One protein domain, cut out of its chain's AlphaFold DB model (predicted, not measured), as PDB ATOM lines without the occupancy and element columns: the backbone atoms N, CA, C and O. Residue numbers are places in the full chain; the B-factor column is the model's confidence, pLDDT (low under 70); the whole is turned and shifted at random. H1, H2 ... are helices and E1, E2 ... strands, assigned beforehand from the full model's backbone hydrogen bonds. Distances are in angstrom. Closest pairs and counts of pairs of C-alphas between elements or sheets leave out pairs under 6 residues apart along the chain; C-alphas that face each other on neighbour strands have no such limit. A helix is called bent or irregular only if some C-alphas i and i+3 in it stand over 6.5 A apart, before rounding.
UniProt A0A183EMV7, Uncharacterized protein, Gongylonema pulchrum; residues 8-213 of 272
ATOM      1  N   ASP A   8      61.253  -5.431 100.517       95.62
ATOM      2  CA  ASP A   8      62.115  -6.344 101.282       95.62
ATOM      3  C   ASP A   8      61.335  -7.314 102.183       95.62
ATOM      4  O   ASP A   8      61.721  -8.472 102.336       95.62
ATOM      5  N   ILE A   9      60.238  -6.860 102.802       97.19
ATOM      6  CA  ILE A   9      59.414  -7.715 103.671       97.19
ATOM      7  C   ILE A   9      58.648  -8.736 102.826       97.19
ATOM      8  O   ILE A   9      58.533  -9.899 103.213       97.19
ATOM      9  N   ILE A  10      58.114  -8.305 101.682       97.81
ATOM     10  CA  ILE A  10      57.370  -9.174 100.766       97.81
ATOM     11  C   ILE A  10      58.313 -10.200 100.135       97.81
ATOM     12  O   ILE A  10      57.988 -11.385 100.138       97.81
ATOM     13  N   ASP A  11      59.481  -9.767  99.665       97.50
ATOM     14  CA  ASP A  11      60.508 -10.619  99.067       97.50
ATOM     15  C   ASP A  11      61.016 -11.645 100.093       97.50
ATOM     16  O   ASP A  11      60.987 -12.846  99.826       97.50
ATOM     17  N   ALA A  12      61.345 -11.216 101.319       97.69
ATOM     18  CA  ALA A  12      61.765 -12.128 102.387       97.69
ATOM     19  C   ALA A  12      60.683 -13.162 102.744       97.69
ATOM     20  O   ALA A  12      60.992 -14.323 103.021       97.69
ATOM     21  N   TYR A  13      59.408 -12.765 102.744       98.31
ATOM     22  CA  TYR A  13      58.310 -13.708 102.937       98.31
ATOM     23  C   TYR A  13      58.196 -14.696 101.768       98.31
ATOM     24  O   TYR A  13      58.036 -15.895 101.992       98.31
ATOM     25  N   CYS A  14      58.283 -14.206 100.531       98.00
ATOM     26  CA  CYS A  14      58.194 -15.019  99.321       98.00
ATOM     27  C   CYS A  14      59.331 -16.050  99.238       98.00
ATOM     28  O   CYS A  14      59.076 -17.201  98.882       98.00
ATOM     29  N   ASP A  15      60.545 -15.695  99.664       97.12
ATOM     30  CA  ASP A  15      61.668 -16.630  99.784       97.12
ATOM     31  C   ASP A  15      61.351 -17.768 100.766       97.12
ATOM     32  O   ASP A  15      61.506 -18.951 100.446       97.12
ATOM     33  N   LYS A  16      60.828 -17.425 101.950       97.75
ATOM     34  CA  LYS A  16      60.396 -18.412 102.951       97.75
ATOM     35  C   LYS A  16      59.261 -19.295 102.442       97.75
ATOM     36  O   LYS A  16      59.257 -20.502 102.697       97.75
ATOM     37  N   LEU A  17      58.322 -18.719 101.696       97.50
ATOM     38  CA  LEU A  17      57.234 -19.457 101.068       97.50
ATOM     39  C   LEU A  17      57.775 -20.445 100.020       97.50
ATOM     40  O   LEU A  17      57.435 -21.625 100.102       97.50
ATOM     41  N   GLN A  18      58.668 -20.018  99.120       96.19
ATOM     42  CA  GLN A  18      59.315 -20.886  98.120       96.19
ATOM     43  C   GLN A  18      60.058 -22.068  98.749       96.19
ATOM     44  O   GLN A  18      59.969 -23.203  98.266       96.19
ATOM     45  N   GLU A  19      60.790 -21.819  99.836       95.81
ATOM     46  CA  GLU A  19      61.481 -22.870 100.585       95.81
ATOM     47  C   GLU A  19      60.497 -23.869 101.200       95.81
ATOM     48  O   GLU A  19      60.705 -25.079 101.089       95.81
ATOM     49  N   SER A  20      59.407 -23.382 101.800       96.88
ATOM     50  CA  SER A  20      58.407 -24.225 102.468       96.88
ATOM     51  C   SER A  20      57.664 -25.172 101.517       96.88
ATOM     52  O   SER A  20      57.240 -26.253 101.923       96.88
ATOM     53  N   ILE A  21      57.537 -24.789 100.243       95.25
ATOM     54  CA  ILE A  21      56.851 -25.563  99.197       95.25
ATOM     55  C   ILE A  21      57.817 -26.323  98.284       95.25
ATOM     56  O   ILE A  21      57.419 -26.795  97.223       95.25
ATOM     57  N   ASN A  22      59.092 -26.443  98.669       94.81
ATOM     58  CA  ASN A  22      60.124 -27.140  97.898       94.81
ATOM     59  C   ASN A  22      60.234 -26.663  96.435       94.81
ATOM     60  O   ASN A  22      60.507 -27.463  95.538       94.81
ATOM     61  N   ARG A  23      60.042 -25.360  96.184       93.38
ATOM     62  CA  ARG A  23      60.169 -24.752  94.845       93.38
ATOM     63  C   ARG A  23      59.263 -25.395  93.783       93.38
ATOM     64  O   ARG A  23      59.661 -25.584  92.624       93.38
ATOM     65  N   GLU A  24      58.043 -25.758  94.186       94.75
ATOM     66  CA  GLU A  24      57.033 -26.371  93.308       94.75
ATOM     67  C   GLU A  24      56.485 -25.419  92.229       94.75
ATOM     68  O   GLU A  24      55.902 -25.878  91.243       94.75
ATOM     69  N   VAL A  25      56.706 -24.111  92.385       96.00
ATOM     70  CA  VAL A  25      56.329 -23.065  91.426       96.00
ATOM     71  C   VAL A  25      57.542 -22.240  90.999       96.00
ATOM     72  O   VAL A  25      58.494 -22.084  91.765       96.00
ATOM     73  N   ASP A  26      57.477 -21.668  89.802       96.06
ATOM     74  CA  ASP A  26      58.370 -20.581  89.393       96.06
ATOM     75  C   ASP A  26      57.796 -19.224  89.862       96.06
ATOM     76  O   ASP A  26      56.618 -19.112  90.218       96.06
ATOM     77  N   GLY A  27      58.609 -18.166  89.842       94.94
ATOM     78  CA  GLY A  27      58.232 -16.848  90.365       94.94
ATOM     79  C   GLY A  27      58.679 -16.653  91.814       94.94
ATOM     80  O   GLY A  27      59.665 -17.256  92.239       94.94
ATOM     81  N   MET A  28      57.974 -15.798  92.561       96.25
ATOM     82  CA  MET A  28      58.404 -15.293  93.876       96.25
ATOM     83  C   MET A  28      59.832 -14.734  93.852       96.25
ATOM     84  O   MET A  28      60.587 -14.863  94.806       96.25
ATOM     85  N   LEU A  29      60.209 -14.147  92.718       94.44
ATOM     86  CA  LEU A  29      61.488 -13.482  92.537       94.44
ATOM     87  C   LEU A  29      61.439 -12.115  93.213       94.44
ATOM     88  O   LEU A  29      60.372 -11.496  93.259       94.44
ATOM     89  N   ALA A  30      62.597 -11.620  93.644       92.69
ATOM     90  CA  ALA A  30      62.717 -10.246  94.112       92.69
ATOM     91  C   ALA A  30      62.175  -9.277  93.050       92.69
ATOM     92  O   ALA A  30      62.574  -9.351  91.882       92.69
ATOM     93  N   MET A  31      61.279  -8.366  93.436       91.81
ATOM     94  CA  MET A  31      60.527  -7.538  92.477       91.81
ATOM     95  C   MET A  31      61.432  -6.715  91.549       91.81
ATOM     96  O   MET A  31      61.176  -6.615  90.348       91.81
ATOM     97  N   GLN A  32      62.550  -6.206  92.071       86.19
ATOM     98  CA  GLN A  32      63.566  -5.489  91.290       86.19
ATOM     99  C   GLN A  32      64.134  -6.311  90.119       86.19
ATOM    100  O   GLN A  32      64.467  -5.758  89.071       86.19
ATOM    101  N   TYR A  33      64.219  -7.635  90.266       85.44
ATOM    102  CA  TYR A  33      64.809  -8.521  89.266       85.44
ATOM    103  C   TYR A  33      63.975  -8.583  87.980       85.44
ATOM    104  O   TYR A  33      64.520  -8.726  86.887       85.44
ATOM    105  N   ILE A  34      62.655  -8.408  88.105       85.56
ATOM    106  CA  ILE A  34      61.696  -8.518  86.998       85.56
ATOM    107  C   ILE A  34      61.975  -7.472  85.912       85.56
ATOM    108  O   ILE A  34      61.857  -7.764  84.723       85.56
ATOM    109  N   LEU A  35      62.355  -6.258  86.314       80.06
ATOM    110  CA  LEU A  35      62.607  -5.149  85.393       80.06
ATOM    111  C   LEU A  35      64.081  -5.015  84.999       80.06
ATOM    112  O   LEU A  35      64.372  -4.528  83.909       80.06
ATOM    113  N   LEU A  36      65.010  -5.420  85.872       79.06
ATOM    114  CA  LEU A  36      66.445  -5.228  85.647       79.06
ATOM    115  C   LEU A  36      67.060  -6.289  84.730       79.06
ATOM    116  O   LEU A  36      67.982  -5.971  83.979       79.06
ATOM    117  N   GLU A  37      66.561  -7.527  84.762       79.75
ATOM    118  CA  GLU A  37      67.145  -8.648  84.015       79.75
ATOM    119  C   GLU A  37      66.099  -9.481  83.245       79.75
ATOM    120  O   GLU A  37      65.998 -10.698  83.435       79.75
ATOM    121  N   PRO A  38      65.325  -8.872  82.325       73.25
ATOM    122  CA  PRO A  38      64.258  -9.576  81.610       73.25
ATOM    123  C   PRO A  38      64.772 -10.775  80.796       73.25
ATOM    124  O   PRO A  38      64.116 -11.812  80.722       73.25
ATOM    125  N   ASP A  39      65.987 -10.694  80.249       79.12
ATOM    126  CA  ASP A  39      66.604 -11.799  79.506       79.12
ATOM    127  C   ASP A  39      66.939 -13.012  80.376       79.12
ATOM    128  O   ASP A  39      66.997 -14.135  79.864       79.12
ATOM    129  N   SER A  40      67.165 -12.805  81.674       84.75
ATOM    130  CA  SER A  40      67.449 -13.876  82.626       84.75
ATOM    131  C   SER A  40      66.173 -14.605  83.051       84.75
ATOM    132  O   SER A  40      66.223 -15.804  83.343       84.75
ATOM    133  N   LEU A  41      65.012 -13.933  83.013       87.56
ATOM    134  CA  LEU A  41      63.721 -14.508  83.411       87.56
ATOM    135  C   LEU A  41      63.348 -15.747  82.597       87.56
ATOM    136  O   LEU A  41      62.764 -16.676  83.151       87.56
ATOM    137  N   LYS A  42      63.756 -15.836  81.325       87.62
ATOM    138  CA  LYS A  42      63.500 -17.022  80.487       87.62
ATOM    139  C   LYS A  42      64.126 -18.312  81.021       87.62
ATOM    140  O   LYS A  42      63.656 -19.404  80.711       87.62
ATOM    141  N   ASN A  43      65.186 -18.188  81.821       88.88
ATOM    142  CA  ASN A  43      65.853 -19.322  82.453       88.88
ATOM    143  C   ASN A  43      65.190 -19.707  83.784       88.88
ATOM    144  O   ASN A  43      65.321 -20.852  84.210       88.88
ATOM    145  N   LEU A  44      64.489 -18.764  84.424       91.31
ATOM    146  CA  LEU A  44      63.835 -18.944  85.722       91.31
ATOM    147  C   LEU A  44      62.359 -19.328  85.600       91.31
ATOM    148  O   LEU A  44      61.849 -20.049  86.446       91.31
ATOM    149  N   ILE A  45      61.679 -18.849  84.558       93.75
ATOM    150  CA  ILE A  45      60.270 -19.110  84.275       93.75
ATOM    151  C   ILE A  45      60.216 -19.861  82.951       93.75
ATOM    152  O   ILE A  45      60.222 -19.259  81.877       93.75
ATOM    153  N   ARG A  46      60.194 -21.193  83.006       92.00
ATOM    154  CA  ARG A  46      60.279 -22.038  81.795       92.00
ATOM    155  C   ARG A  46      58.912 -22.471  81.274       92.00
ATOM    156  O   ARG A  46      58.796 -22.937  80.144       92.00
ATOM    157  N   GLY A  47      57.876 -22.282  82.090       92.38
ATOM    158  CA  GLY A  47      56.483 -22.557  81.748       92.38
ATOM    159  C   GLY A  47      56.026 -23.997  82.008       92.38
ATOM    160  O   GLY A  47      54.850 -24.281  81.774       92.38
ATOM    161  N   ASP A  48      56.911 -24.862  82.514       94.31
ATOM    162  CA  ASP A  48      56.663 -26.251  82.928       94.31
ATOM    163  C   ASP A  48      56.097 -26.373  84.358       94.31
ATOM    164  O   ASP A  48      55.555 -27.419  84.734       94.31
ATOM    165  N   LYS A  49      56.150 -25.290  85.138       96.00
ATOM    166  CA  LYS A  49      55.515 -25.155  86.453       96.00
ATOM    167  C   LYS A  49      54.423 -24.088  86.468       96.00
ATOM    168  O   LYS A  49      54.298 -23.270  85.552       96.00
ATOM    169  N   ASN A  50      53.613 -24.113  87.528       96.88
ATOM    170  CA  ASN A  50      52.805 -22.947  87.869       96.88
ATOM    171  C   ASN A  50      53.743 -21.778  88.167       96.88
ATOM    172  O   ASN A  50      54.857 -21.990  88.645       96.88
ATOM    173  N   VAL A  51      53.284 -20.560  87.903       97.44
ATOM    174  CA  VAL A  51      54.040 -19.343  88.207       97.44
ATOM    175  C   VAL A  51      53.215 -18.492  89.151       97.44
ATOM    176  O   VAL A  51      52.034 -18.278  88.881       97.44
ATOM    177  N   CYS A  52      53.813 -18.009  90.235       97.81
ATOM    178  CA  CYS A  52      53.155 -17.089  91.156       97.81
ATOM    179  C   CYS A  52      54.121 -15.978  91.566       97.81
ATOM    180  O   CYS A  52      55.236 -16.262  91.993       97.81
ATOM    181  N   GLN A  53      53.732 -14.717  91.397       97.75
ATOM    182  CA  GLN A  53      54.638 -13.582  91.570       97.75
ATOM    183  C   GLN A  53      53.902 -12.360  92.106       97.75
ATOM    184  O   GLN A  53      52.849 -12.008  91.582       97.75
ATOM    185  N   VAL A  54      54.490 -11.676  93.086       97.88
ATOM    186  CA  VAL A  54      54.099 -10.303  93.428       97.88
ATOM    187  C   VAL A  54      54.848  -9.339  92.514       97.88
ATOM    188  O   VAL A  54      56.059  -9.462  92.351       97.88
ATOM    189  N   ILE A  55      54.140  -8.391  91.911       96.94
ATOM    190  CA  ILE A  55      54.717  -7.304  91.119       96.94
ATOM    191  C   ILE A  55      54.353  -5.954  91.730       96.94
ATOM    192  O   ILE A  55      53.351  -5.829  92.444       96.94
ATOM    193  N   TYR A  56      55.145  -4.934  91.403       95.38
ATOM    194  CA  TYR A  56      54.893  -3.568  91.836       95.38
ATOM    195  C   TYR A  56      54.390  -2.717  90.676       95.38
ATOM    196  O   TYR A  56      55.099  -2.444  89.711       95.38
ATOM    197  N   ASP A  57      53.152  -2.260  90.775       93.81
ATOM    198  CA  ASP A  57      52.595  -1.257  89.887       93.81
ATOM    199  C   ASP A  57      53.156   0.123  90.252       93.81
ATOM    200  O   ASP A  57      52.716   0.771  91.209       93.81
ATOM    201  N   HIS A  58      54.126   0.589  89.466       91.69
ATOM    202  CA  HIS A  58      54.765   1.890  89.659       91.69
ATOM    203  C   HIS A  58      53.843   3.069  89.320       91.69
ATOM    204  O   HIS A  58      54.072   4.170  89.819       91.69
ATOM    205  N   CYS A  59      52.800   2.865  88.510       90.00
ATOM    206  CA  CYS A  59      51.852   3.919  88.151       90.00
ATOM    207  C   CYS A  59      50.904   4.235  89.311       90.00
ATOM    208  O   CYS A  59      50.593   5.402  89.551       90.00
ATOM    209  N   ARG A  60      50.459   3.207  90.042       90.25
ATOM    210  CA  ARG A  60      49.534   3.350  91.181       90.25
ATOM    211  C   ARG A  60      50.212   3.227  92.545       90.25
ATOM    212  O   ARG A  60      49.546   3.374  93.567       90.25
ATOM    213  N   ALA A  61      51.523   2.975  92.564       91.00
ATOM    214  CA  ALA A  61      52.290   2.643  93.756       91.00
ATOM    215  C   ALA A  61      51.593   1.531  94.555       91.00
ATOM    216  O   ALA A  61      51.210   1.738  95.709       91.00
ATOM    217  N   HIS A  62      51.406   0.363  93.937       92.44
ATOM    218  CA  HIS A  62      50.519  -0.695  94.429       92.44
ATOM    219  C   HIS A  62      51.068  -2.105  94.152       92.44
ATOM    220  O   HIS A  62      51.718  -2.312  93.135       92.44
ATOM    221  N   TYR A  63      50.793  -3.078  95.025       95.69
ATOM    222  CA  TYR A  63      51.193  -4.476  94.806       95.69
ATOM    223  C   TYR A  63      50.081  -5.273  94.135       95.69
ATOM    224  O   TYR A  63      48.929  -5.209  94.557       95.69
ATOM    225  N   VAL A  64      50.452  -6.071  93.137       95.75
ATOM    226  CA  VAL A  64      49.542  -6.931  92.371       95.75
ATOM    227  C   VAL A  64      50.131  -8.339  92.318       95.75
ATOM    228  O   VAL A  64      51.350  -8.493  92.301       95.75
ATOM    229  N   VAL A  65      49.293  -9.377  92.292       97.81
ATOM    230  CA  VAL A  65      49.758 -10.770  92.189       97.81
ATOM    231  C   VAL A  65      49.436 -11.346  90.817       97.81
ATOM    232  O   VAL A  65      48.315 -11.232  90.326       97.81
ATOM    233  N   LEU A  66      50.423 -11.988  90.205       97.75
ATOM    234  CA  LEU A  66      50.301 -12.717  88.951       97.75
ATOM    235  C   LEU A  66      50.286 -14.215  89.235       97.75
ATOM    236  O   LEU A  66      51.106 -14.718  90.006       97.75
ATOM    237  N   PHE A  67      49.398 -14.938  88.561       98.00
ATOM    238  CA  PHE A  67      49.347 -16.392  88.611       98.00
ATOM    239  C   PHE A  67      49.193 -16.987  87.216       98.00
ATOM    240  O   PHE A  67      48.298 -16.610  86.465       98.00
ATOM    241  N   ARG A  68      50.020 -17.976  86.880       96.81
ATOM    242  CA  ARG A  68      49.879 -18.774  85.659       96.81
ATOM    243  C   ARG A  68      49.771 -20.243  86.029       96.81
ATOM    244  O   ARG A  68      50.692 -20.805  86.616       96.81
ATOM    245  N   ASN A  69      48.677 -20.880  85.625       94.88
ATOM    246  CA  ASN A  69      48.498 -22.319  85.778       94.88
ATOM    247  C   ASN A  69      49.152 -23.050  84.596       94.88
ATOM    248  O   ASN A  69      48.803 -22.792  83.445       94.88
ATOM    249  N   LYS A  70      50.059 -23.999  84.856       94.06
ATOM    250  CA  LYS A  70      50.719 -24.782  83.796       94.06
ATOM    251  C   LYS A  70      49.748 -25.617  82.957       94.06
ATOM    252  O   LYS A  70      50.031 -25.888  81.796       94.06
ATOM    253  N   LEU A  71      48.612 -26.013  83.537       93.31
ATOM    254  CA  LEU A  71      47.562 -26.780  82.862       93.31
ATOM    255  C   LEU A  71      46.688 -25.898  81.960       93.31
ATOM    256  O   LEU A  71      46.064 -26.402  81.032       93.31
ATOM    257  N   ILE A  72      46.680 -24.580  82.193       90.75
ATOM    258  CA  ILE A  72      46.020 -23.578  81.344       90.75
ATOM    259  C   ILE A  72      47.095 -22.580  80.879       90.75
ATOM    260  O   ILE A  72      47.073 -21.403  81.242       90.75
ATOM    261  N   PRO A  73      48.077 -23.040  80.080       85.50
ATOM    262  CA  PRO A  73      49.337 -22.330  79.857       85.50
ATOM    263  C   PRO A  73      49.188 -21.009  79.098       85.50
ATOM    264  O   PRO A  73      50.151 -20.242  79.039       85.50
ATOM    265  N   ARG A  74      48.014 -20.765  78.501       86.38
ATOM    266  CA  ARG A  74      47.705 -19.559  77.732       86.38
ATOM    267  C   ARG A  74      47.286 -18.362  78.576       86.38
ATOM    268  O   ARG A  74      47.301 -17.250  78.057       86.38
ATOM    269  N   ARG A  75      46.889 -18.601  79.831       91.94
ATOM    270  CA  ARG A  75      46.264 -17.597  80.688       91.94
ATOM    271  C   ARG A  75      47.173 -17.208  81.845       91.94
ATOM    272  O   ARG A  75      47.602 -18.061  82.622       91.94
ATOM    273  N   VAL A  76      47.382 -15.907  81.994       95.44
ATOM    274  CA  VAL A  76      47.918 -15.286  83.207       95.44
ATOM    275  C   VAL A  76      46.765 -14.585  83.915       95.44
ATOM    276  O   VAL A  76      46.048 -13.803  83.301       95.44
ATOM    277  N   VAL A  77      46.559 -14.881  85.194       95.88
ATOM    278  CA  VAL A  77      45.545 -14.239  86.033       95.88
ATOM    279  C   VAL A  77      46.206 -13.166  86.892       95.88
ATOM    280  O   VAL A  77      47.252 -13.409  87.493       95.88
ATOM    281  N   VAL A  78      45.591 -11.991  86.949       95.88
ATOM    282  CA  VAL A  78      46.028 -10.826  87.712       95.88
ATOM    283  C   VAL A  78      45.064 -10.612  88.873       95.88
ATOM    284  O   VAL A  78      43.865 -10.429  88.664       95.88
ATOM    285  N   TYR A  79      45.600 -10.620  90.088       95.62
ATOM    286  CA  TYR A  79      44.882 -10.370  91.332       95.62
ATOM    287  C   TYR A  79      45.299  -9.003  91.865       95.62
ATOM    288  O   TYR A  79      46.387  -8.838  92.426       95.62
ATOM    289  N   ASP A  80      44.433  -8.021  91.662       93.12
ATOM    290  CA  ASP A  80      44.638  -6.634  92.061       93.12
ATOM    291  C   ASP A  80      43.684  -6.299  93.224       93.12
ATOM    292  O   ASP A  80      42.465  -6.312  93.042       93.12
ATOM    293  N   PRO A  81      44.193  -6.035  94.440       86.31
ATOM    294  CA  PRO A  81      43.333  -5.777  95.585       86.31
ATOM    295  C   PRO A  81      42.547  -4.462  95.501       86.31
ATOM    296  O   PRO A  81      41.547  -4.345  96.203       86.31
ATOM    297  N   ILE A  82      42.944  -3.477  94.688       84.44
ATOM    298  CA  ILE A  82      42.247  -2.180  94.614       84.44
ATOM    299  C   ILE A  82      40.961  -2.236  93.785       84.44
ATOM    300  O   ILE A  82      40.146  -1.338  93.941       84.44
ATOM    301  N   VAL A  83      40.742  -3.263  92.954       66.19
ATOM    302  CA  VAL A  83      39.710  -3.301  91.893       66.19
ATOM    303  C   VAL A  83      38.335  -2.757  92.330       66.19
ATOM    304  O   VAL A  83      37.624  -3.430  93.086       66.19
ATOM    305  N   PRO A  84      37.895  -1.601  91.780       53.09
ATOM    306  CA  PRO A  84      36.517  -1.152  91.908       53.09
ATOM    307  C   PRO A  84      35.926  -0.742  90.541       53.09
ATOM    308  O   PRO A  84      36.290   0.277  89.966       53.09
ATOM    309  N   HIS A  85      34.923  -1.496  90.081       51.84
ATOM    310  CA  HIS A  85      33.989  -1.142  88.996       51.84
ATOM    311  C   HIS A  85      34.520  -1.110  87.545       51.84
ATOM    312  O   HIS A  85      35.715  -1.077  87.283       51.84
ATOM    313  N   LYS A  86      33.578  -1.208  86.588       46.56
ATOM    314  CA  LYS A  86      33.807  -1.233  85.129       46.56
ATOM    315  C   LYS A  86      34.843  -0.180  84.706       46.56
ATOM    316  O   LYS A  86      34.801   0.931  85.210       46.56
ATOM    317  N   ASP A  87      35.716  -0.574  83.777       58.47
ATOM    318  CA  ASP A  87      36.990   0.058  83.376       58.47
ATOM    319  C   ASP A  87      38.219  -0.276  84.252       58.47
ATOM    320  O   ASP A  87      39.346  -0.085  83.791       58.47
ATOM    321  N   SER A  88      38.046  -0.928  85.413       66.62
ATOM    322  CA  SER A  88      39.149  -1.347  86.304       66.62
ATOM    323  C   SER A  88      40.220  -2.200  85.631       66.62
ATOM    324  O   SER A  88      41.395  -2.093  85.955       66.62
ATOM    325  N   VAL A  89      39.841  -3.024  84.654       79.81
ATOM    326  CA  VAL A  89      40.773  -3.896  83.934       79.81
ATOM    327  C   VAL A  89      41.824  -3.088  83.174       79.81
ATOM    328  O   VAL A  89      42.982  -3.494  83.118       79.81
ATOM    329  N   ARG A  90      41.455  -1.925  82.619       81.12
ATOM    330  CA  ARG A  90      42.410  -1.032  81.943       81.12
ATOM    331  C   ARG A  90      43.366  -0.381  82.933       81.12
ATOM    332  O   ARG A  90      44.552  -0.271  82.631       81.12
ATOM    333  N   ASP A  91      42.858   0.004  84.098       86.19
ATOM    334  CA  ASP A  91      43.657   0.622  85.158       86.19
ATOM    335  C   ASP A  91      44.623  -0.385  85.797       86.19
ATOM    336  O   ASP A  91      45.792  -0.063  86.024       86.19
ATOM    337  N   THR A  92      44.161  -1.619  86.028       89.88
ATOM    338  CA  THR A  92      44.985  -2.746  86.476       89.88
ATOM    339  C   THR A  92      46.059  -3.068  85.446       89.88
ATOM    340  O   THR A  92      47.231  -3.176  85.791       89.88
ATOM    341  N   LEU A  93      45.692  -3.177  84.168       89.75
ATOM    342  CA  LEU A  93      46.626  -3.475  83.083       89.75
ATOM    343  C   LEU A  93      47.256  -2.204  82.508       89.75
ATOM    344  O   LEU A  93      47.342  -2.063  81.290       89.75
ATOM    345  N   ASN A  94      47.711  -1.277  83.351       90.06
ATOM    346  CA  ASN A  94      48.484  -0.113  82.909       90.06
ATOM    347  C   ASN A  94      49.888  -0.504  82.400       90.06
ATOM    348  O   ASN A  94      50.284  -1.668  82.427       90.06
ATOM    349  N   GLU A  95      50.658   0.478  81.919       89.38
ATOM    350  CA  GLU A  95      51.971   0.234  81.305       89.38
ATOM    351  C   GLU A  95      52.956  -0.480  82.239       89.38
ATOM    352  O   GLU A  95      53.642  -1.402  81.804       89.38
ATOM    353  N   SER A  96      52.986  -0.120  83.526       92.38
ATOM    354  CA  SER A  96      53.905  -0.734  84.491       92.38
ATOM    355  C   SER A  96      53.606  -2.218  84.700       92.38
ATOM    356  O   SER A  96      54.526  -3.039  84.717       92.38
ATOM    357  N   VAL A  97      52.327  -2.577  84.830       93.12
ATOM    358  CA  VAL A  97      51.897  -3.972  84.995       93.12
ATOM    359  C   VAL A  97      52.117  -4.762  83.704       93.12
ATOM    360  O   VAL A  97      52.654  -5.869  83.742       93.12
ATOM    361  N   ARG A  98      51.789  -4.176  82.545       90.69
ATOM    362  CA  ARG A  98      52.010  -4.798  81.231       90.69
ATOM    363  C   ARG A  98      53.465  -5.172  80.992       90.69
ATOM    364  O   ARG A  98      53.736  -6.298  80.588       90.69
ATOM    365  N   GLN A  99      54.386  -4.236  81.220       90.50
ATOM    366  CA  GLN A  99      55.811  -4.459  80.979       90.50
ATOM    367  C   GLN A  99      56.339  -5.624  81.815       90.50
ATOM    368  O   GLN A  99      57.049  -6.476  81.288       90.50
ATOM    369  N   GLN A 100      55.931  -5.713  83.082       93.94
ATOM    370  CA  GLN A 100      56.324  -6.813  83.966       93.94
ATOM    371  C   GLN A 100      55.726  -8.152  83.517       93.94
ATOM    372  O   GLN A 100      56.449  -9.142  83.439       93.94
ATOM    373  N   ILE A 101      54.441  -8.188  83.143       93.25
ATOM    374  CA  ILE A 101      53.810  -9.404  82.601       93.25
ATOM    375  C   ILE A 101      54.535  -9.862  81.321       93.25
ATOM    376  O   ILE A 101      54.848 -11.043  81.180       93.25
ATOM    377  N   LEU A 102      54.838  -8.947  80.396       90.00
ATOM    378  CA  LEU A 102      55.540  -9.272  79.150       90.00
ATOM    379  C   LEU A 102      56.981  -9.728  79.397       90.00
ATOM    380  O   LEU A 102      57.406 -10.699  78.775       90.00
ATOM    381  N   ALA A 103      57.707  -9.094  80.319       90.56
ATOM    382  CA  ALA A 103      59.054  -9.514  80.702       90.56
ATOM    383  C   ALA A 103      59.062 -10.939  81.276       90.56
ATOM    384  O   ALA A 103      59.935 -11.739  80.954       90.56
ATOM    385  N   MET A 104      58.064 -11.272  82.097       92.56
ATOM    386  CA  MET A 104      57.971 -12.571  82.757       92.56
ATOM    387  C   MET A 104      57.441 -13.699  81.880       92.56
ATOM    388  O   MET A 104      57.788 -14.856  82.106       92.56
ATOM    389  N   PHE A 105      56.529 -13.397  80.959       92.38
ATOM    390  CA  PHE A 105      55.764 -14.428  80.261       92.38
ATOM    391  C   PHE A 105      55.863 -14.340  78.746       92.38
ATOM    392  O   PHE A 105      55.574 -15.331  78.082       92.38
ATOM    393  N   GLY A 106      56.277 -13.209  78.174       89.44
ATOM    394  CA  GLY A 106      56.271 -12.982  76.729       89.44
ATOM    395  C   GLY A 106      57.095 -14.005  75.945       89.44
ATOM    396  O   GLY A 106      56.706 -14.388  74.842       89.44
ATOM    397  N   HIS A 107      58.183 -14.524  76.521       89.75
ATOM    398  CA  HIS A 107      59.008 -15.568  75.900       89.75
ATOM    399  C   HIS A 107      58.336 -16.948  75.846       89.75
ATOM    400  O   HIS A 107      58.799 -17.807  75.102       89.75
ATOM    401  N   LEU A 108      57.259 -17.173  76.606       90.81
ATOM    402  CA  LEU A 108      56.510 -18.436  76.604       90.81
ATOM    403  C   LEU A 108      55.522 -18.551  75.435       90.81
ATOM    404  O   LEU A 108      54.978 -19.630  75.202       90.81
ATOM    405  N   TYR A 109      55.274 -17.458  74.714       85.81
ATOM    406  CA  TYR A 109      54.317 -17.400  73.610       85.81
ATOM    407  C   TYR A 109      55.055 -17.244  72.280       85.81
ATOM    408  O   TYR A 109      56.105 -16.602  72.208       85.81
ATOM    409  N   GLY A 110      54.520 -17.834  71.210       81.38
ATOM    410  CA  GLY A 110      55.029 -17.607  69.853       81.38
ATOM    411  C   GLY A 110      54.796 -16.164  69.394       81.38
ATOM    412  O   GLY A 110      53.951 -15.470  69.953       81.38
ATOM    413  N   ASP A 111      55.528 -15.706  68.379       77.31
ATOM    414  CA  ASP A 111      55.428 -14.316  67.898       77.31
ATOM    415  C   ASP A 111      54.032 -13.962  67.363       77.31
ATOM    416  O   ASP A 111      53.562 -12.847  67.568       77.31
ATOM    417  N   ASP A 112      53.326 -14.946  66.801       77.06
ATOM    418  CA  ASP A 112      51.959 -14.797  66.285       77.06
ATOM    419  C   ASP A 112      50.868 -15.143  67.321       77.06
ATOM    420  O   ASP A 112      49.686 -15.229  66.982       77.06
ATOM    421  N   GLN A 113      51.233 -15.411  68.581       80.25
ATOM    422  CA  GLN A 113      50.282 -15.802  69.624       80.25
ATOM    423  C   GLN A 113      50.036 -14.662  70.611       80.25
ATOM    424  O   GLN A 113      50.946 -14.216  71.306       80.25
ATOM    425  N   ALA A 114      48.773 -14.242  70.726       80.38
ATOM    426  CA  ALA A 114      48.349 -13.363  71.807       80.38
ATOM    427  C   ALA A 114      48.368 -14.115  73.147       80.38
ATOM    428  O   ALA A 114      47.917 -15.262  73.246       80.38
ATOM    429  N   MET A 115      48.878 -13.446  74.176       86.12
ATOM    430  CA  MET A 115      48.780 -13.880  75.562       86.12
ATOM    431  C   MET A 115      47.403 -13.505  76.102       86.12
ATOM    432  O   MET A 115      46.918 -12.394  75.884       86.12
ATOM    433  N   GLU A 116      46.778 -14.425  76.831       91.31
ATOM    434  CA  GLU A 116      45.509 -14.164  77.494       91.31
ATOM    435  C   GLU A 116      45.772 -13.698  78.929       91.31
ATOM    436  O   GLU A 116      46.353 -14.425  79.738       91.31
ATOM    437  N   ILE A 117      45.351 -12.480  79.253       91.56
ATOM    438  CA  ILE A 117      45.429 -11.919  80.598       91.56
ATOM    439  C   ILE A 117      44.016 -11.834  81.160       91.56
ATOM    440  O   ILE A 117      43.162 -11.151  80.608       91.56
ATOM    441  N   ALA A 118      43.761 -12.512  82.269       91.81
ATOM    442  CA  ALA A 118      42.506 -12.406  82.996       91.81
ATOM    443  C   ALA A 118      42.712 -11.561  84.254       91.81
ATOM    444  O   ALA A 118      43.644 -11.809  85.008       91.81
ATOM    445  N   VAL A 119      41.841 -10.593  84.516       92.19
ATOM    446  CA  VAL A 119      41.822  -9.859  85.789       92.19
ATOM    447  C   VAL A 119      40.730 -10.446  86.674       92.19
ATOM    448  O   VAL A 119      39.584 -10.574  86.236       92.19
ATOM    449  N   GLU A 120      41.087 -10.813  87.904       92.56
ATOM    450  CA  GLU A 120      40.144 -11.285  88.917       92.56
ATOM    451  C   GLU A 120      39.414 -10.093  89.551       92.56
ATOM    452  O   GLU A 120      40.022  -9.211  90.153       92.56
ATOM    453  N   THR A 121      38.093 -10.065  89.388       88.81
ATOM    454  CA  THR A 121      37.213  -8.947  89.766       88.81
ATOM    455  C   THR A 121      36.271  -9.277  90.926       88.81
ATOM    456  O   THR A 121      35.548  -8.400  91.391       88.81
ATOM    457  N   GLY A 122      36.283 -10.520  91.416       88.50
ATOM    458  CA  GLY A 122      35.493 -10.996  92.557       88.50
ATOM    459  C   GLY A 122      36.154 -10.812  93.931       88.50
ATOM    460  O   GLY A 122      35.580 -11.215  94.946       88.50
ATOM    461  N   LEU A 123      37.355 -10.224  93.988       89.69
ATOM    462  CA  LEU A 123      38.110 -10.012  95.230       89.69
ATOM    463  C   LEU A 123      37.368  -9.112  96.219       89.69
ATOM    464  O   LEU A 123      36.509  -8.315  95.842       89.69
ATOM    465  N   SER A 124      37.726  -9.208  97.505       85.81
ATOM    466  CA  SER A 124      37.343  -8.149  98.434       85.81
ATOM    467  C   SER A 124      38.184  -6.904  98.160       85.81
ATOM    468  O   SER A 124      39.416  -6.930  98.240       85.81
ATOM    469  N   THR A 125      37.510  -5.817  97.792       82.06
ATOM    470  CA  THR A 125      38.165  -4.571  97.388       82.06
ATOM    471  C   THR A 125      38.837  -3.884  98.576       82.06
ATOM    472  O   THR A 125      38.243  -3.676  99.638       82.06
ATOM    473  N   GLN A 126      40.087  -3.481  98.379       83.50
ATOM    474  CA  GLN A 126      40.823  -2.586  99.255       83.50
ATOM    475  C   GLN A 126      40.288  -1.157  99.117       83.50
ATOM    476  O   GLN A 126      40.285  -0.588  98.032       83.50
ATOM    477  N   ASN A 127      39.928  -0.546 100.246       84.25
ATOM    478  CA  ASN A 127      39.443   0.840 100.311       84.25
ATOM    479  C   ASN A 127      40.425   1.792 101.027       84.25
ATOM    480  O   ASN A 127      40.067   2.909 101.394       84.25
ATOM    481  N   ASP A 128      41.657   1.342 101.266       87.56
ATOM    482  CA  ASP A 128      42.723   2.088 101.942       87.56
ATOM    483  C   ASP A 128      43.974   2.215 101.048       87.56
ATOM    484  O   ASP A 128      44.027   1.647  99.961       87.56
ATOM    485  N   CYS A 129      45.000   2.950 101.486       86.50
ATOM    486  CA  CYS A 129      46.225   3.191 100.709       86.50
ATOM    487  C   CYS A 129      47.452   2.361 101.138       86.50
ATOM    488  O   CYS A 129      48.552   2.608 100.642       86.50
ATOM    489  N   TRP A 130      47.312   1.409 102.066       90.81
ATOM    490  CA  TRP A 130      48.457   0.767 102.732       90.81
ATOM    491  C   TRP A 130      48.397  -0.766 102.749       90.81
ATOM    492  O   TRP A 130      49.448  -1.405 102.784       90.81
ATOM    493  N   SER A 131      47.212  -1.375 102.671       93.88
ATOM    494  CA  SER A 131      47.023  -2.816 102.890       93.88
ATOM    495  C   SER A 131      47.348  -3.702 101.689       93.88
ATOM    496  O   SER A 131      47.369  -4.925 101.819       93.88
ATOM    497  N   CYS A 132      47.667  -3.110 100.539       94.44
ATOM    498  CA  CYS A 132      47.960  -3.837  99.303       94.44
ATOM    499  C   CYS A 132      49.049  -4.902  99.441       94.44
ATOM    500  O   CYS A 132      48.880  -6.004  98.934       94.44
ATOM    501  N   GLY A 133      50.127  -4.616 100.179       95.88
ATOM    502  CA  GLY A 133      51.198  -5.588 100.412       95.88
ATOM    503  C   GLY A 133      50.738  -6.770 101.267       95.88
ATOM    504  O   GLY A 133      51.041  -7.916 100.952       95.88
ATOM    505  N   LEU A 134      49.941  -6.512 102.311       97.00
ATOM    506  CA  LEU A 134      49.358  -7.569 103.148       97.00
ATOM    507  C   LEU A 134      48.429  -8.459 102.319       97.00
ATOM    508  O   LEU A 134      48.526  -9.682 102.372       97.00
ATOM    509  N   ARG A 135      47.556  -7.844 101.516       96.56
ATOM    510  CA  ARG A 135      46.637  -8.562 100.627       96.56
ATOM    511  C   ARG A 135      47.397  -9.381  99.586       96.56
ATOM    512  O   ARG A 135      47.085 -10.553  99.430       96.56
ATOM    513  N   ALA A 136      48.432  -8.825  98.956       96.81
ATOM    514  CA  ALA A 136      49.268  -9.547  97.998       96.81
ATOM    515  C   ALA A 136      49.926 -10.790  98.618       96.81
ATOM    516  O   ALA A 136      49.896 -11.863  98.020       96.81
ATOM    517  N   VAL A 137      50.444 -10.682  99.845       97.62
ATOM    518  CA  VAL A 137      50.998 -11.838 100.564       97.62
ATOM    519  C   VAL A 137      49.913 -12.866 100.910       97.62
ATOM    520  O   VAL A 137      50.109 -14.067 100.743       97.62
ATOM    521  N   ALA A 138      48.734 -12.427 101.340       97.56
ATOM    522  CA  ALA A 138      47.646 -13.357 101.616       97.56
ATOM    523  C   ALA A 138      47.158 -14.071 100.337       97.56
ATOM    524  O   ALA A 138      46.882 -15.272 100.362       97.56
ATOM    525  N   PHE A 139      47.106 -13.353  99.209       97.56
ATOM    526  CA  PHE A 139      46.745 -13.895  97.902       97.56
ATOM    527  C   PHE A 139      47.769 -14.922  97.431       97.56
ATOM    528  O   PHE A 139      47.379 -16.034  97.085       97.56
ATOM    529  N   ILE A 140      49.064 -14.585  97.441       97.81
ATOM    530  CA  ILE A 140      50.106 -15.485  96.936       97.81
ATOM    531  C   ILE A 140      50.131 -16.793  97.732       97.81
ATOM    532  O   ILE A 140      50.166 -17.874  97.148       97.81
ATOM    533  N   THR A 141      49.990 -16.720  99.055       97.94
ATOM    534  CA  THR A 141      49.944 -17.908  99.910       97.94
ATOM    535  C   THR A 141      48.702 -18.754  99.650       97.94
ATOM    536  O   THR A 141      48.816 -19.968  99.507       97.94
ATOM    537  N   HIS A 142      47.520 -18.142  99.530       97.50
ATOM    538  CA  HIS A 142      46.298 -18.875  99.185       97.50
ATOM    539  C   HIS A 142      46.406 -19.558  97.815       97.50
ATOM    540  O   HIS A 142      46.130 -20.752  97.716       97.50
ATOM    541  N   LEU A 143      46.888 -18.851  96.789       97.44
ATOM    542  CA  LEU A 143      47.030 -19.391  95.433       97.44
ATOM    543  C   LEU A 143      47.926 -20.632  95.392       97.44
ATOM    544  O   LEU A 143      47.598 -21.618  94.732       97.44
ATOM    545  N   ILE A 144      49.028 -20.616  96.139       96.00
ATOM    546  CA  ILE A 144      49.964 -21.743  96.248       96.00
ATOM    547  C   ILE A 144      49.354 -22.937  96.980       96.00
ATOM    548  O   ILE A 144      49.616 -24.089  96.637       96.00
ATOM    549  N   LEU A 145      48.492 -22.674  97.958       95.31
ATOM    550  CA  LEU A 145      47.742 -23.707  98.666       95.31
ATOM    551  C   LEU A 145      46.511 -24.199  97.884       95.31
ATOM    552  O   LEU A 145      45.771 -25.042  98.388       95.31
ATOM    553  N   GLY A 146      46.277 -23.698  96.664       94.31
ATOM    554  CA  GLY A 146      45.105 -24.046  95.857       94.31
ATOM    555  C   GLY A 146      43.797 -23.450  96.388       94.31
ATOM    556  O   GLY A 146      42.718 -23.955  96.081       94.31
ATOM    557  N   VAL A 147      43.890 -22.394  97.194       94.75
ATOM    558  CA  VAL A 147      42.763 -21.641  97.743       94.75
ATOM    559  C   VAL A 147      42.543 -20.396  96.891       94.75
ATOM    560  O   VAL A 147      43.469 -19.628  96.649       94.75
ATOM    561  N   ASP A 148      41.309 -20.180  96.444       94.12
ATOM    562  CA  ASP A 148      40.944 -19.007  95.646       94.12
ATOM    563  C   ASP A 148      40.796 -17.757  96.542       94.12
ATOM    564  O   ASP A 148      39.919 -17.739  97.418       94.12
ATOM    565  N   PRO A 149      41.615 -16.701  96.343       95.31
ATOM    566  CA  PRO A 149      41.522 -15.462  97.113       95.31
ATOM    567  C   PRO A 149      40.161 -14.756  97.029       95.31
ATOM    568  O   PRO A 149      39.784 -14.068  97.977       95.31
ATOM    569  N   ALA A 150      39.393 -14.933  95.944       93.12
ATOM    570  CA  ALA A 150      38.077 -14.304  95.783       93.12
ATOM    571  C   ALA A 150      37.046 -14.788  96.818       93.12
ATOM    572  O   ALA A 150      36.074 -14.091  97.118       93.12
ATOM    573  N   ASN A 151      37.287 -15.955  97.419       94.19
ATOM    574  CA  ASN A 151      36.402 -16.554  98.413       94.19
ATOM    575  C   ASN A 151      36.682 -16.082  99.845       94.19
ATOM    576  O   ASN A 151      36.068 -16.599 100.776       94.19
ATOM    577  N   TYR A 152      37.598 -15.134 100.062       94.62
ATOM    578  CA  TYR A 152      38.028 -14.736 101.403       94.62
ATOM    579  C   TYR A 152      37.934 -13.230 101.643       94.62
ATOM    580  O   TYR A 152      38.178 -12.411 100.761       94.62
ATOM    581  N   GLU A 153      37.587 -12.880 102.881       93.62
ATOM    582  CA  GLU A 153      37.800 -11.558 103.456       93.62
ATOM    583  C   GLU A 153      38.974 -11.654 104.423       93.62
ATOM    584  O   GLU A 153      38.979 -12.503 105.321       93.62
ATOM    585  N   TYR A 154      39.967 -10.792 104.238       94.81
ATOM    586  CA  TYR A 154      41.233 -10.887 104.947       94.81
ATOM    587  C   TYR A 154      41.249 -10.010 106.202       94.81
ATOM    588  O   TYR A 154      40.999  -8.807 106.160       94.81
ATOM    589  N   ASP A 155      41.614 -10.621 107.323       95.62
ATOM    590  CA  ASP A 155      41.941  -9.950 108.573       95.62
ATOM    591  C   ASP A 155      43.403  -9.490 108.505       95.62
ATOM    592  O   ASP A 155      44.346 -10.252 108.734       95.62
ATOM    593  N   LEU A 156      43.591  -8.222 108.140       94.88
ATOM    594  CA  LEU A 156      44.906  -7.643 107.861       94.88
ATOM    595  C   LEU A 156      45.856  -7.675 109.069       94.88
ATOM    596  O   LEU A 156      47.072  -7.739 108.887       94.88
ATOM    597  N   GLU A 157      45.329  -7.676 110.295       94.56
ATOM    598  CA  GLU A 157      46.143  -7.801 111.505       94.56
ATOM    599  C   GLU A 157      46.685  -9.228 111.657       94.56
ATOM    600  O   GLU A 157      47.859  -9.424 111.985       94.56
ATOM    601  N   LYS A 158      45.854 -10.244 111.389       96.31
ATOM    602  CA  LYS A 158      46.305 -11.645 111.374       96.31
ATOM    603  C   LYS A 158      47.310 -11.900 110.263       96.31
ATOM    604  O   LYS A 158      48.326 -12.541 110.517       96.31
ATOM    605  N   VAL A 159      47.061 -11.360 109.069       97.25
ATOM    606  CA  VAL A 159      48.004 -11.431 107.946       97.25
ATOM    607  C   VAL A 159      49.352 -10.833 108.346       97.25
ATOM    608  O   VAL A 159      50.372 -11.511 108.246       97.25
ATOM    609  N   GLY A 160      49.363  -9.606 108.873       96.62
ATOM    610  CA  GLY A 160      50.597  -8.934 109.281       96.62
ATOM    611  C   GLY A 160      51.377  -9.705 110.348       96.62
ATOM    612  O   GLY A 160      52.589  -9.876 110.217       96.62
ATOM    613  N   ARG A 161      50.693 -10.228 111.374       96.06
ATOM    614  CA  ARG A 161      51.335 -11.058 112.409       96.06
ATOM    615  C   ARG A 161      51.962 -12.317 111.825       96.06
ATOM    616  O   ARG A 161      53.129 -12.583 112.095       96.06
ATOM    617  N   PHE A 162      51.221 -13.033 110.986       97.44
ATOM    618  CA  PHE A 162      51.705 -14.263 110.370       97.44
ATOM    619  C   PHE A 162      52.940 -14.020 109.494       97.44
ATOM    620  O   PHE A 162      53.918 -14.751 109.598       97.44
ATOM    621  N   ILE A 163      52.951 -12.954 108.687       97.38
ATOM    622  CA  ILE A 163      54.118 -12.581 107.867       97.38
ATOM    623  C   ILE A 163      55.360 -12.400 108.739       97.38
ATOM    624  O   ILE A 163      56.413 -12.972 108.460       97.38
ATOM    625  N   MET A 164      55.226 -11.634 109.822       96.44
ATOM    626  CA  MET A 164      56.338 -11.348 110.728       96.44
ATOM    627  C   MET A 164      56.820 -12.591 111.476       96.44
ATOM    628  O   MET A 164      58.006 -12.685 111.791       96.44
ATOM    629  N   GLU A 165      55.928 -13.532 111.777       97.06
ATOM    630  CA  GLU A 165      56.291 -14.831 112.339       97.06
ATOM    631  C   GLU A 165      57.092 -15.657 111.328       97.06
ATOM    632  O   GLU A 165      58.191 -16.097 111.653       97.06
ATOM    633  N   ILE A 166      56.604 -15.791 110.090       97.94
ATOM    634  CA  ILE A 166      57.251 -16.578 109.031       97.94
ATOM    635  C   ILE A 166      58.640 -16.047 108.669       97.94
ATOM    636  O   ILE A 166      59.581 -16.833 108.583       97.94
ATOM    637  N   ILE A 167      58.811 -14.731 108.512       97.12
ATOM    638  CA  ILE A 167      60.118 -14.136 108.165       97.12
ATOM    639  C   ILE A 167      61.167 -14.401 109.256       97.12
ATOM    640  O   ILE A 167      62.350 -14.562 108.960       97.12
ATOM    641  N   LYS A 168      60.744 -14.472 110.524       97.06
ATOM    642  CA  LYS A 168      61.633 -14.766 111.659       97.06
ATOM    643  C   LYS A 168      61.950 -16.253 111.804       97.06
ATOM    644  O   LYS A 168      62.867 -16.594 112.551       97.06
ATOM    645  N   MET A 169      61.206 -17.138 111.140       97.12
ATOM    646  CA  MET A 169      61.488 -18.568 111.156       97.12
ATOM    647  C   MET A 169      62.662 -18.888 110.235       97.12
ATOM    648  O   MET A 169      62.721 -18.451 109.086       97.12
ATOM    649  N   GLU A 170      63.585 -19.715 110.722       94.62
ATOM    650  CA  GLU A 170      64.719 -20.165 109.916       94.62
ATOM    651  C   GLU A 170      64.243 -20.962 108.697       94.62
ATOM    652  O   GLU A 170      64.660 -20.672 107.579       94.62
ATOM    653  N   LYS A 171      63.316 -21.907 108.894       94.50
ATOM    654  CA  LYS A 171      62.764 -22.740 107.824       94.50
ATOM    655  C   LYS A 171      61.308 -23.135 108.123       94.50
ATOM    656  O   LYS A 171      61.087 -24.146 108.792       94.50
ATOM    657  N   PRO A 172      60.311 -22.347 107.687       96.44
ATOM    658  CA  PRO A 172      58.907 -22.692 107.883       96.44
ATOM    659  C   PRO A 172      58.538 -23.922 107.048       96.44
ATOM    660  O   PRO A 172      58.951 -24.054 105.896       96.44
ATOM    661  N   SER A 173      57.759 -24.834 107.630       96.75
ATOM    662  CA  SER A 173      57.257 -26.007 106.915       96.75
ATOM    663  C   SER A 173      55.965 -25.686 106.162       96.75
ATOM    664  O   SER A 173      55.257 -24.728 106.495       96.75
ATOM    665  N   ARG A 174      55.618 -26.515 105.171       96.12
ATOM    666  CA  ARG A 174      54.354 -26.381 104.435       96.12
ATOM    667  C   ARG A 174      53.146 -26.430 105.367       96.12
ATOM    668  O   ARG A 174      52.183 -25.713 105.136       96.12
ATOM    669  N   GLU A 175      53.191 -27.240 106.424       96.69
ATOM    670  CA  GLU A 175      52.095 -27.381 107.391       96.69
ATOM    671  C   GLU A 175      51.850 -26.080 108.161       96.69
ATOM    672  O   GLU A 175      50.700 -25.711 108.387       96.69
ATOM    673  N   ILE A 176      52.916 -25.353 108.515       96.50
ATOM    674  CA  ILE A 176      52.805 -24.038 109.163       96.50
ATOM    675  C   ILE A 176      52.152 -23.039 108.202       96.50
ATOM    676  O   ILE A 176      51.235 -22.323 108.597       96.50
ATOM    677  N   ILE A 177      52.584 -23.024 106.936       96.81
ATOM    678  CA  ILE A 177      52.001 -22.164 105.897       96.81
ATOM    679  C   ILE A 177      50.529 -22.509 105.643       96.81
ATOM    680  O   ILE A 177      49.687 -21.618 105.599       96.81
ATOM    681  N   ALA A 178      50.199 -23.796 105.536       95.38
ATOM    682  CA  ALA A 178      48.833 -24.274 105.338       95.38
ATOM    683  C   ALA A 178      47.916 -23.976 106.536       95.38
ATOM    684  O   ALA A 178      46.706 -23.843 106.369       95.38
ATOM    685  N   GLY A 179      48.486 -23.847 107.737       93.81
ATOM    686  CA  GLY A 179      47.780 -23.446 108.951       93.81
ATOM    687  C   GLY A 179      47.480 -21.946 109.053       93.81
ATOM    688  O   GLY A 179      46.897 -21.528 110.057       93.81
ATOM    689  N   ALA A 180      47.864 -21.130 108.064       92.56
ATOM    690  CA  ALA A 180      47.634 -19.690 108.075       92.56
ATOM    691  C   ALA A 180      46.140 -19.347 108.199       92.56
ATOM    692  O   ALA A 180      45.316 -19.706 107.360       92.56
ATOM    693  N   GLN A 181      45.783 -18.590 109.237       92.12
ATOM    694  CA  GLN A 181      44.417 -18.109 109.462       92.12
ATOM    695  C   GLN A 181      44.300 -16.636 109.079       92.12
ATOM    696  O   GLN A 181      44.169 -15.760 109.935       92.12
ATOM    697  N   PHE A 182      44.361 -16.350 107.781       94.25
ATOM    698  CA  PHE A 182      44.379 -14.970 107.297       94.25
ATOM    699  C   PHE A 182      43.042 -14.242 107.356       94.25
ATOM    700  O   PHE A 182      43.020 -13.023 107.241       94.25
ATOM    701  N   GLY A 183      41.923 -14.945 107.501       93.69
ATOM    702  CA  GLY A 183      40.622 -14.314 107.350       93.69
ATOM    703  C   GLY A 183      39.456 -15.278 107.462       93.69
ATOM    704  O   GLY A 183      39.573 -16.353 108.054       93.69
ATOM    705  N   GLN A 184      38.322 -14.869 106.905       94.44
ATOM    706  CA  GLN A 184      37.085 -15.640 106.898       94.44
ATOM    707  C   GLN A 184      36.627 -15.897 105.468       94.44
ATOM    708  O   GLN A 184      36.807 -15.059 104.586       94.44
ATOM    709  N   HIS A 185      36.011 -17.057 105.250       93.69
ATOM    710  CA  HIS A 185      35.390 -17.368 103.972       93.69
ATOM    711  C   HIS A 185      34.171 -16.461 103.745       93.69
ATOM    712  O   HIS A 185      33.313 -16.321 104.620       93.69
ATOM    713  N   ARG A 186      34.072 -15.880 102.554       90.38
ATOM    714  CA  ARG A 186      32.961 -15.048 102.096       90.38
ATOM    715  C   ARG A 186      31.893 -15.931 101.468       90.38
ATOM    716  O   ARG A 186      32.145 -16.589 100.466       90.38
ATOM    717  N   GLY A 187      30.699 -15.980 102.055       81.94
ATOM    718  CA  GLY A 187      29.580 -16.755 101.493       81.94
ATOM    719  C   GLY A 187      29.083 -16.219 100.143       81.94
ATOM    720  O   GLY A 187      28.499 -16.963  99.363       81.94
ATOM    721  N   ASP A 188      29.339 -14.939  99.873       82.38
ATOM    722  CA  ASP A 188      29.102 -14.237  98.608       82.38
ATOM    723  C   ASP A 188      30.332 -14.224  97.684       82.38
ATOM    724  O   ASP A 188      30.248 -13.714  96.566       82.38
ATOM    725  N   GLY A 189      31.472 -14.750  98.146       78.19
ATOM    726  CA  GLY A 189      32.716 -14.789  97.390       78.19
ATOM    727  C   GLY A 189      32.544 -15.630  96.132       78.19
ATOM    728  O   GLY A 189      32.151 -16.795  96.196       78.19
ATOM    729  N   LYS A 190      32.788 -15.018  94.975       82.62
ATOM    730  CA  LYS A 190      32.735 -15.704  93.689       82.62
ATOM    731  C   LYS A 190      33.771 -15.107  92.754       82.62
ATOM    732  O   LYS A 190      33.661 -13.938  92.389       82.62
ATOM    733  N   SER A 191      34.729 -15.935  92.338       87.44
ATOM    734  CA  SER A 191      35.675 -15.579  91.279       87.44
ATOM    735  C   SER A 191      34.930 -15.123  90.022       87.44
ATOM    736  O   SER A 191      33.962 -15.749  89.571       87.44
ATOM    737  N   CYS A 192      35.389 -14.013  89.462       88.38
ATOM    738  CA  CYS A 192      34.872 -13.410  88.252       88.38
ATOM    739  C   CYS A 192      36.049 -12.885  87.430       88.38
ATOM    740  O   CYS A 192      36.676 -11.885  87.778       88.38
ATOM    741  N   LEU A 193      36.334 -13.553  86.314       89.62
ATOM    742  CA  LEU A 193      37.447 -13.203  85.443       89.62
ATOM    743  C   LEU A 193      36.966 -12.329  84.288       89.62
ATOM    744  O   LEU A 193      36.055 -12.706  83.551       89.62
ATOM    745  N   THR A 194      37.622 -11.187  84.100       88.19
ATOM    746  CA  THR A 194      37.504 -10.408  82.862       88.19
ATOM    747  C   THR A 194      38.741 -10.650  82.012       88.19
ATOM    748  O   THR A 194      39.857 -10.402  82.468       88.19
ATOM    749  N   VAL A 195      38.550 -11.169  80.799       87.12
ATOM    750  CA  VAL A 195      39.639 -11.594  79.914       87.12
ATOM    751  C   VAL A 195      40.023 -10.476  78.950       87.12
ATOM    752  O   VAL A 195      39.178  -9.794  78.380       87.12
ATOM    753  N   VAL A 196      41.322 -10.308  78.750       84.56
ATOM    754  CA  VAL A 196      41.924  -9.357  77.824       84.56
ATOM    755  C   VAL A 196      43.024 -10.062  77.052       84.56
ATOM    756  O   VAL A 196      43.871 -10.736  77.639       84.56
ATOM    757  N   ARG A 197      43.053  -9.893  75.732       83.19
ATOM    758  CA  ARG A 197      44.146 -10.405  74.907       83.19
ATOM    759  C   ARG A 197      45.197  -9.327  74.729       83.19
ATOM    760  O   ARG A 197      44.880  -8.179  74.413       83.19
ATOM    761  N   VAL A 198      46.450  -9.714  74.934       75.31
ATOM    762  CA  VAL A 198      47.607  -8.840  74.763       75.31
ATOM    763  C   VAL A 198      48.568  -9.482  73.780       75.31
ATOM    764  O   VAL A 198      49.041 -10.604  73.974       75.31
ATOM    765  N   THR A 199      48.847  -8.771  72.698       72.88
ATOM    766  CA  THR A 199      49.868  -9.158  71.724       72.88
ATOM    767  C   THR A 199      51.267  -8.837  72.262       72.88
ATOM    768  O   THR A 199      51.427  -8.016  73.169       72.88
ATOM    769  N   LYS A 200      52.320  -9.455  71.709       69.00
ATOM    770  CA  LYS A 200      53.706  -9.188  72.147       69.00
ATOM    771  C   LYS A 200      54.152  -7.738  71.952       69.00
ATOM    772  O   LYS A 200      54.989  -7.262  72.709       69.00
ATOM    773  N   ASP A 201      53.592  -7.029  70.970       69.94
ATOM    774  CA  ASP A 201      53.816  -5.591  70.767       69.94
ATOM    775  C   ASP A 201      53.017  -4.711  71.748       69.94
ATOM    776  O   ASP A 201      53.007  -3.488  71.616       69.94
ATOM    777  N   GLY A 202      52.360  -5.318  72.743       65.75
ATOM    778  CA  GLY A 202      51.683  -4.628  73.837       65.75
ATOM    779  C   GLY A 202      50.320  -4.046  73.468       65.75
ATOM    780  O   GLY A 202      49.793  -3.225  74.222       65.75
ATOM    781  N   LYS A 203      49.733  -4.435  72.326       71.88
ATOM    782  CA  LYS A 203      48.396  -3.981  71.923       71.88
ATOM    783  C   LYS A 203      47.308  -4.828  72.577       71.88
ATOM    784  O   LYS A 203      47.458  -6.033  72.762       71.88
ATOM    785  N   PHE A 204      46.204  -4.164  72.911       67.00
ATOM    786  CA  PHE A 204      45.039  -4.782  73.532       67.00
ATOM    787  C   PHE A 204      43.952  -5.111  72.523       67.00
ATOM    788  O   PHE A 204      43.528  -4.242  71.758       67.00
ATOM    789  N   GLU A 205      43.413  -6.314  72.653       66.25
ATOM    790  CA  GLU A 205      42.102  -6.682  72.137       66.25
ATOM    791  C   GLU A 205      41.241  -7.087  73.344       66.25
ATOM    792  O   GLU A 205      41.520  -8.071  74.033       66.25
ATOM    793  N   PHE A 206      40.242  -6.262  73.671       61.06
ATOM    794  CA  PHE A 206      39.283  -6.573  74.731       61.06
ATOM    795  C   PHE A 206      38.220  -7.505  74.148       61.06
ATOM    796  O   PHE A 206      37.473  -7.088  73.264       61.06
ATOM    797  N   ASP A 207      38.146  -8.737  74.649       55.03
ATOM    798  CA  ASP A 207      36.972  -9.579  74.443       55.03
ATOM    799  C   ASP A 207      35.960  -9.203  75.534       55.03
ATOM    800  O   ASP A 207      36.229  -9.374  76.720       55.03
ATOM    801  N   ASP A 208      34.781  -8.706  75.159       44.12
ATOM    802  CA  ASP A 208      33.679  -8.386  76.092       44.12
ATOM    803  C   ASP A 208      33.047  -9.647  76.746       44.12
ATOM    804  O   ASP A 208      31.977  -9.593  77.362       44.12
ATOM    805  N   GLU A 209      33.691 -10.812  76.632       44.31
ATOM    806  CA  GLU A 209      33.224 -12.061  77.222       44.31
ATOM    807  C   GLU A 209      33.612 -12.131  78.705       44.31
ATOM    808  O   GLU A 209      34.700 -12.551  79.099       44.31
ATOM    809  N   THR A 210      32.669 -11.747  79.564       44.44
ATOM    810  CA  THR A 210      32.687 -12.147  80.975       44.44
ATOM    811  C   THR A 210      32.462 -13.654  81.033       44.44
ATOM    812  O   THR A 210      31.348 -14.136  80.833       44.44
ATOM    813  N   VAL A 211      33.526 -14.418  81.285       45.38
ATOM    814  CA  VAL A 211      33.425 -15.867  81.464       45.38
ATOM    815  C   VAL A 211      33.216 -16.139  82.953       45.38
ATOM    816  O   VAL A 211      34.173 -16.038  83.726       45.38
ATOM    817  N   PRO A 212      31.996 -16.489  83.409       36.66
ATOM    818  CA  PRO A 212      31.836 -17.006  84.756       36.66
ATOM    819  C   PRO A 212      32.666 -18.285  84.882       36.66
ATOM    820  O   PRO A 212      32.552 -19.197  84.057       36.66
ATOM    821  N   SER A 213      33.499 -18.354  85.918       40.38
ATOM    822  CA  SER A 213      34.190 -19.584  86.292       40.38
ATOM    823  C   SER A 213      33.135 -20.673  86.515       40.38
ATOM    824  O   SER A 213      32.229 -20.554  87.346       40.38
TER     825      SER A 213
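Overview. This is residues 8 to 213 of the 272 residues of an uncharacterized protein of Gongylonema pulchrum (UniProt A0A183EMV7). A strongly twisted sheet of seven strands makes the middle, with H1 and H6 side by side over one face and H5 on the other, where the sheet curls round it and H2 and H3 pack on H5. Beyond H1 and H6, H7 crosses both, near the small two-stranded sheet E6 E7. The 206 printed residues have eight named helices and nine named strands, in the order H1 E1 H2 H3 E2 E3 E4 H4 H5 E5 H6 E6 H7 H8 E7 E8 E9. The large sheet runs E1 E2 E3 E4 E5 E8 E9 and is mixed, as is the class; the whole is compact, with a radius of gyration of the C-alphas of 16.1 A and spans of 45 by 38 by 31 A.

Arrangement. H1, residues 8 to 20, is the hub. It touches H6, residues 132 to 144, closest at the C-alphas of Ile 10 and Val 137, 6.9 A, at a shallow tilt of 11 degrees. H7, residues 156 to 168, touches H1 with residues 163 to 167 alone, closest at C-alphas 13 and 167, 5.5 A. H8, residues 174 to 178, only just touches H1, with 3 pairs of C-alphas within 8 A. E1, residues 25 to 27, is parallel to E2, residues 50 to 57, with N 26 and O 50 2.9 A apart. H2, residues 31 to 36, and H3, residues 38 to 44, touch H5, residues 95 to 108, closest at C-alphas 34 and 100, 6.4 A, and 38 and 103, 5.3 A. E2, E3, residues 62 to 68, and E4, residues 75 to 79, form a meander, each strand antiparallel to the one before, with N 53 and O 66 3.0 A and N 67 and O 77 2.8 A apart. H4, residues 88 to 92, is on the sheet, over none of its strands. E5, residues 115 to 120, is parallel to E4, N 78 to O 118 2.8 A. H6 has a height over the sheet of 8.3 A, on the opposite face from H5. E6, residues 152 to 154, and E7, residues 183 to 185, are antiparallel, N 153 to O 184 2.9 A. E8, residues 192 to 198, is antiparallel to E5, N 117 to O 196 2.8 A, and forms a hairpin with E9, residues 204 to 212, N 197 to O 205 2.9 A. Each O i to N i+4 pair is within hydrogen-bond range in H1, H4, H6 and H8, against 1 of 2 in H2, 8 of 10 in H5, 8 of 9 in H7 and 0 of 3 in H3, where 3 of 4 O i to N i+3 pairs are.

Along the chain. H1 begins at C-alpha 8, (62.115, -6.344, 101.282), and is 18.3 A long. H5, 19.8 A, is irregular: C-alphas 104 and 107 are 7.6 A apart. E2 measures 21.8 A. E9, 21.2 A, bends by 59 degrees at residue 208 and ends at C-alpha 212, (31.836, -17.006, 84.756).

Size, cuts and confidence. The farthest C-alphas, those of Glu 170 and Asp 208, are 47.4 A apart. The printed part has no cut, and its one long link is E5 to H6. The pLDDT is under 70 in residues 83 to 88, 200 to 202 and 204 to 213.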